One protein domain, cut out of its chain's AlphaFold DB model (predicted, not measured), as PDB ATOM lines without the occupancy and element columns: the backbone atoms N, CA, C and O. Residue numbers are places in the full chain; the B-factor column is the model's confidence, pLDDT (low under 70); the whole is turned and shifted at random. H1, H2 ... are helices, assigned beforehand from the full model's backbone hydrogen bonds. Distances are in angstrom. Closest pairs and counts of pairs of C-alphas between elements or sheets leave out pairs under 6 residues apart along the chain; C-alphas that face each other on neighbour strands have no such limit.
ATOM      1  N   ASP A 433      58.655 -24.874  98.645       95.50
ATOM      2  CA  ASP A 433      57.486 -24.275  99.283       95.50
ATOM      3  C   ASP A 433      56.337 -24.111  98.283       95.50
ATOM      4  O   ASP A 433      55.187 -24.340  98.657       95.50
ATOM      5  N   VAL A 434      56.630 -23.862  96.999       94.00
ATOM      6  CA  VAL A 434      55.633 -23.912  95.911       94.00
ATOM      7  C   VAL A 434      55.020 -25.310  95.797       94.00
ATOM      8  O   VAL A 434      53.798 -25.454  95.829       94.00
ATOM      9  N   LEU A 435      55.846 -26.358  95.725       94.75
ATOM     10  CA  LEU A 435      55.389 -27.749  95.630       94.75
ATOM     11  C   LEU A 435      54.640 -28.202  96.892       94.75
ATOM     12  O   LEU A 435      53.653 -28.934  96.794       94.75
ATOM     13  N   ARG A 436      55.065 -27.748  98.078       96.88
ATOM     14  CA  ARG A 436      54.359 -28.009  99.342       96.88
ATOM     15  C   ARG A 436      53.023 -27.268  99.416       96.88
ATOM     16  O   ARG A 436      52.028 -27.853  99.830       96.88
ATOM     17  N   GLY A 437      52.982 -26.005  98.998       94.88
ATOM     18  CA  GLY A 437      51.752 -25.223  98.900       94.88
ATOM     19  C   GLY A 437      50.767 -25.855  97.918       94.88
ATOM     20  O   GLY A 437      49.597 -26.027  98.252       94.88
ATOM     21  N   LEU A 438      51.255 -26.297  96.755       94.88
ATOM     22  CA  LEU A 438      50.456 -27.013  95.764       94.88
ATOM     23  C   LEU A 438      49.914 -28.337  96.316       94.88
ATOM     24  O   LEU A 438      48.734 -28.606  96.128       94.88
ATOM     25  N   SER A 439      50.707 -29.141  97.031       95.44
ATOM     26  CA  SER A 439      50.218 -30.414  97.588       95.44
ATOM     27  C   SER A 439      49.150 -30.226  98.673       95.44
ATOM     28  O   SER A 439      48.168 -30.970  98.699       95.44
ATOM     29  N   ILE A 440      49.273 -29.187  99.507       94.94
ATOM     30  CA  ILE A 440      48.232 -28.791 100.468       94.94
ATOM     31  C   ILE A 440      46.981 -28.312  99.723       94.94
ATOM     32  O   ILE A 440      45.874 -28.741 100.040       94.94
ATOM     33  N   ALA A 441      47.143 -27.472  98.700       93.56
ATOM     34  CA  ALA A 441      46.041 -26.954  97.896       93.56
ATOM     35  C   ALA A 441      45.320 -28.062  97.100       93.56
ATOM     36  O   ALA A 441      44.100 -28.019  96.971       93.56
ATOM     37  N   MET A 442      46.044 -29.082  96.626       93.94
ATOM     38  CA  MET A 442      45.488 -30.292  96.009       93.94
ATOM     39  C   MET A 442      44.622 -31.082  96.991       93.94
ATOM     40  O   MET A 442      43.500 -31.440  96.642       93.94
ATOM     41  N   ALA A 443      45.129 -31.340  98.202       94.75
ATOM     42  CA  ALA A 443      44.394 -32.061  99.239       94.75
ATOM     43  C   ALA A 443      43.151 -31.280  99.699       94.75
ATOM     44  O   ALA A 443      42.074 -31.851  99.820       94.75
ATOM     45  N   ALA A 444      43.279 -29.965  99.882       93.25
ATOM     46  CA  ALA A 444      42.173 -29.076 100.226       93.25
ATOM     47  C   ALA A 444      41.110 -29.016  99.111       93.25
ATOM     48  O   ALA A 444      39.916 -29.096  99.380       93.25
ATOM     49  N   ALA A 445      41.525 -28.953  97.842       94.19
ATOM     50  CA  ALA A 445      40.621 -28.959  96.692       94.19
ATOM     51  C   ALA A 445      39.927 -30.315  96.442       94.19
ATOM     52  O   ALA A 445      39.107 -30.418  95.523       94.19
ATOM     53  N   CYS A 446      40.201 -31.360  97.235       93.31
ATOM     54  CA  CYS A 446      39.373 -32.568  97.241       93.31
ATOM     55  C   CYS A 446      37.940 -32.281  97.722       93.31
ATOM     56  O   CYS A 446      37.025 -32.952  97.249       93.31
ATOM     57  N   ASP A 447      37.717 -31.211  98.492       96.50
ATOM     58  CA  ASP A 447      36.390 -30.694  98.845       96.50
ATOM     59  C   ASP A 447      35.959 -29.554  97.904       96.50
ATOM     60  O   ASP A 447      36.761 -28.712  97.495       96.50
ATOM     61  N   GLU A 448      34.688 -29.543  97.484       95.12
ATOM     62  CA  GLU A 448      34.237 -28.642  96.406       95.12
ATOM     63  C   GLU A 448      34.045 -27.203  96.883       95.12
ATOM     64  O   GLU A 448      34.374 -26.258  96.166       95.12
ATOM     65  N   GLU A 449      33.588 -27.037  98.123       96.62
ATOM     66  CA  GLU A 449      33.477 -25.739  98.790       96.62
ATOM     67  C   GLU A 449      34.856 -25.091  98.966       96.62
ATOM     68  O   GLU A 449      35.017 -23.883  98.777       96.62
ATOM     69  N   VAL A 450      35.880 -25.905  99.241       95.25
ATOM     70  CA  VAL A 450      37.255 -25.443  99.429       95.25
ATOM     71  C   VAL A 450      37.925 -25.125  98.084       95.25
ATOM     72  O   VAL A 450      38.535 -24.064  97.970       95.25
ATOM     73  N   ASP A 451      37.739 -25.928  97.022       96.62
ATOM     74  CA  ASP A 451      38.152 -25.542  95.650       96.62
ATOM     75  C   ASP A 451      37.457 -24.238  95.207       96.62
ATOM     76  O   ASP A 451      38.093 -23.368  94.606       96.62
ATOM     77  N   ALA A 452      36.179 -24.043  95.553       96.62
ATOM     78  CA  ALA A 452      35.449 -22.806  95.271       96.62
ATOM     79  C   ALA A 452      35.996 -21.597  96.058       96.62
ATOM     80  O   ALA A 452      36.149 -20.517  95.477       96.62
ATOM     81  N   TRP A 453      36.349 -21.769  97.335       96.50
ATOM     82  CA  TRP A 453      36.977 -20.727  98.156       96.50
ATOM     83  C   TRP A 453      38.383 -20.372  97.660       96.50
ATOM     84  O   TRP A 453      38.688 -19.190  97.467       96.50
ATOM     85  N   ILE A 454      39.226 -21.370  97.361       94.00
ATOM     86  CA  ILE A 454      40.564 -21.124  96.803       94.00
ATOM     87  C   ILE A 454      40.435 -20.427  95.445       94.00
ATOM     88  O   ILE A 454      41.146 -19.451  95.194       94.00
ATOM     89  N   ARG A 455      39.473 -20.822  94.601       96.19
ATOM     90  CA  ARG A 455      39.164 -20.121  93.346       96.19
ATOM     91  C   ARG A 455      38.746 -18.669  93.578       96.19
ATOM     92  O   ARG A 455      39.155 -17.806  92.808       96.19
ATOM     93  N   GLN A 456      37.958 -18.372  94.610       96.44
ATOM     94  CA  GLN A 456      37.580 -16.993  94.936       96.44
ATOM     95  C   GLN A 456      38.790 -16.148  95.370       96.44
ATOM     96  O   GLN A 456      38.840 -14.960  95.059       96.44
ATOM     97  N   LYS A 457      39.768 -16.748  96.061       95.88
ATOM     98  CA  LYS A 457      40.988 -16.066  96.529       95.88
ATOM     99  C   LYS A 457      42.077 -15.920  95.461       95.88
ATOM    100  O   LYS A 457      42.741 -14.891  95.418       95.88
ATOM    101  N   THR A 458      42.266 -16.936  94.623       93.44
ATOM    102  CA  THR A 458      43.398 -17.051  93.675       93.44
ATOM    103  C   THR A 458      43.003 -16.893  92.206       93.44
ATOM    104  O   THR A 458      43.865 -16.751  91.345       93.44
ATOM    105  N   GLY A 459      41.710 -16.984  91.885       95.81
ATOM    106  CA  GLY A 459      41.194 -17.095  90.517       95.81
ATOM    107  C   GLY A 459      41.298 -18.500  89.900       95.81
ATOM    108  O   GLY A 459      40.613 -18.780  88.911       95.81
ATOM    109  N   VAL A 460      42.095 -19.407  90.477       94.19
ATOM    110  CA  VAL A 460      42.409 -20.726  89.902       94.19
ATOM    111  C   VAL A 460      41.446 -21.799  90.414       94.19
ATOM    112  O   VAL A 460      41.216 -21.924  91.611       94.19
ATOM    113  N   ARG A 461      40.893 -22.617  89.507       95.19
ATOM    114  CA  ARG A 461      40.169 -23.854  89.865       95.19
ATOM    115  C   ARG A 461      41.174 -24.994  89.913       95.19
ATOM    116  O   ARG A 461      41.549 -25.493  88.850       95.19
ATOM    117  N   ILE A 462      41.617 -25.392  91.099       94.94
ATOM    118  CA  ILE A 462      42.719 -26.347  91.269       94.94
ATOM    119  C   ILE A 462      42.363 -27.687  90.632       94.94
ATOM    120  O   ILE A 462      43.137 -28.190  89.818       94.94
ATOM    121  N   ARG A 463      41.151 -28.207  90.868       94.88
ATOM    122  CA  ARG A 463      40.675 -29.447  90.218       94.88
ATOM    123  C   ARG A 463      40.814 -29.416  88.694       94.88
ATOM    124  O   ARG A 463      41.236 -30.394  88.081       94.88
ATOM    125  N   ARG A 464      40.446 -28.289  88.072       95.88
ATOM    126  CA  ARG A 464      40.493 -28.132  86.611       95.88
ATOM    127  C   ARG A 464      41.926 -27.968  86.117       95.88
ATOM    128  O   ARG A 464      42.293 -28.619  85.149       95.88
ATOM    129  N   PHE A 465      42.719 -27.154  86.808       94.94
ATOM    130  CA  PHE A 465      44.133 -26.944  86.523       94.94
ATOM    131  C   PHE A 465      44.919 -28.264  86.555       94.94
ATOM    132  O   PHE A 465      45.631 -28.565  85.605       94.94
ATOM    133  N   LEU A 466      44.713 -29.105  87.574       92.56
ATOM    134  CA  LEU A 466      45.328 -30.435  87.666       92.56
ATOM    135  C   LEU A 466      44.858 -31.383  86.550       92.56
ATOM    136  O   LEU A 466      45.663 -32.130  85.996       92.56
ATOM    137  N   ALA A 467      43.569 -31.351  86.196       94.25
ATOM    138  CA  ALA A 467      43.043 -32.149  85.089       94.25
ATOM    139  C   ALA A 467      43.637 -31.726  83.734       94.25
ATOM    140  O   ALA A 467      43.923 -32.584  82.900       94.25
ATOM    141  N   ASP A 468      43.863 -30.424  83.536       93.88
ATOM    142  CA  ASP A 468      44.536 -29.887  82.353       93.88
ATOM    143  C   ASP A 468      46.043 -30.215  82.371       93.88
ATOM    144  O   ASP A 468      46.575 -30.633  81.344       93.88
ATOM    145  N   LEU A 469      46.718 -30.162  83.532       88.81
ATOM    146  CA  LEU A 469      48.103 -30.635  83.697       88.81
ATOM    147  C   LEU A 469      48.264 -32.118  83.334       88.81
ATOM    148  O   LEU A 469      49.256 -32.494  82.713       88.81
ATOM    149  N   ARG A 470      47.268 -32.957  83.639       87.06
ATOM    150  CA  ARG A 470      47.291 -34.384  83.282       87.06
ATOM    151  C   ARG A 470      47.321 -34.637  81.768       87.06
ATOM    152  O   ARG A 470      47.800 -35.679  81.335       87.06
ATOM    153  N   ALA A 471      46.872 -33.693  80.938       86.38
ATOM    154  CA  ALA A 471      47.061 -33.804  79.490       86.38
ATOM    155  C   ALA A 471      48.552 -33.739  79.100       86.38
ATOM    156  O   ALA A 471      48.976 -34.432  78.175       86.38
ATOM    157  N   PHE A 472      49.363 -32.971  79.836       81.56
ATOM    158  CA  PHE A 472      50.806 -32.842  79.603       81.56
ATOM    159  C   PHE A 472      51.618 -34.036  80.125       81.56
ATOM    160  O   PHE A 472      52.724 -34.258  79.641       81.56
ATOM    161  N   GLU A 473      51.062 -34.865  81.016       81.69
ATOM    162  CA  GLU A 473      51.650 -36.164  81.394       81.69
ATOM    163  C   GLU A 473      51.905 -37.024  80.134       81.69
ATOM    164  O   GLU A 473      52.980 -37.593  79.963       81.69
ATOM    165  N   THR A 474      50.980 -36.980  79.164       73.56
ATOM    166  CA  THR A 474      51.107 -37.677  77.864       73.56
ATOM    167  C   THR A 474      52.077 -37.029  76.864       73.56
ATOM    168  O   THR A 474      52.348 -37.614  75.818       73.56
ATOM    169  N   LEU A 475      52.594 -35.831  77.165       70.50
ATOM    170  CA  LEU A 475      53.659 -35.169  76.399       70.50
ATOM    171  C   LEU A 475      55.048 -35.444  76.992       70.50
ATOM    172  O   LEU A 475      56.030 -35.404  76.259       70.50
ATOM    173  N   GLY A 476      55.141 -35.744  78.295       65.56
ATOM    174  CA  GLY A 476      56.355 -36.305  78.896       65.56
ATOM    175  C   GLY A 476      56.578 -37.743  78.425       65.56
ATOM    176  O   GLY A 476      57.638 -38.068  77.893       65.56
ATOM    177  N   ASP A 477      55.519 -38.553  78.492       61.62
ATOM    178  CA  ASP A 477      55.427 -39.847  77.813       61.62
ATOM    179  C   ASP A 477      55.057 -39.666  76.326       61.62
ATOM    180  O   ASP A 477      54.154 -40.331  75.808       61.62
ATOM    181  N   GLU A 478      55.764 -38.784  75.603       60.66
ATOM    182  CA  GLU A 478      55.717 -38.784  74.138       60.66
ATOM    183  C   GLU A 478      56.274 -40.135  73.676       60.66
ATOM    184  O   GLU A 478      57.487 -40.338  73.609       60.66
ATOM    185  N   ILE A 479      55.356 -41.089  73.456       59.59
ATOM    186  CA  ILE A 479      55.619 -42.521  73.279       59.59
ATOM    187  C   ILE A 479      56.684 -42.683  72.203       59.59
ATOM    188  O   ILE A 479      56.351 -42.707  71.014       59.59
TER     189      ILE A 479
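Overview. This is residues 433 to 479 of the 520 residues of an uncharacterized protein of Colletotrichum orbiculare (strain 104-T / ATCC 96160 / CBS 514.97 / LARS 414 / MAFF 240422) (UniProt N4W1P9). What shape does the backbone make? Two shorter helices, H1 and H2, meet the first end of a longer third, H3, with H2 set across that end; the rest of H3 and the tail, residues 467 to 479, stick out as an arm that makes the length. What is the make-up? The printed part has 47 residues with three named helices, H1, H2 and H3 in chain order, and no named strand: all helix. It is loose, with a radius of gyration of the C-alphas of 12.1 A, and elongated, spanning 38 by 21 by 17 A.

Along the chain. Where does the first helix run? H1, residues 433 to 444, begins at C-alpha 433 (57.486, -24.275, 99.283) and is 16.1 A long. What follows? H2, residues 448 to 458, is 15.0 A long. H3, residues 462 to 476, is 20.9 A long and ends at C-alpha 476 (56.355, -36.305, 78.896).

Arrangement. How do H1 and H2 stand? They are close but not clearly touching, with the closest C-alphas, of Ala 444 and Val 450, 6.2 A apart. They run opposite ways at 36 degrees, only just a steep tilt. What does H3 touch? Residues 462 to 463 of H3 touch H2, about perpendicular at 84 degrees; the closest C-alphas are those of Asp 451 and Ile 462, 6.4 A apart. H1, with residues 441 to 442, and H3, with residues 462 to 463, only just touch, only at their ends, with 3 pairs of C-alphas within 8 A, the closest those of Met 442 and Ile 462 at 6.8 A; they run opposite ways at a steep tilt of 60 degrees. Are the helix backbones complete? Every O i to N i+4 pair is within hydrogen-bond range in H1 and H2, and 7 of 11 are in H3.

Size, cuts and confidence. How large is it? The C-alphas farthest apart, of Lys 457 and Ile 479, are 38.1 A apart; without residues 467 to 479, which stand free, the body spans 23 by 17 by 14 A. Is it continuous and confident? The printed part has no cut, and the links H1 to H2 and H2 to H3 are tight. The mean pLDDT of the printed part is 90.1, and residues 476 to 479 are under 70.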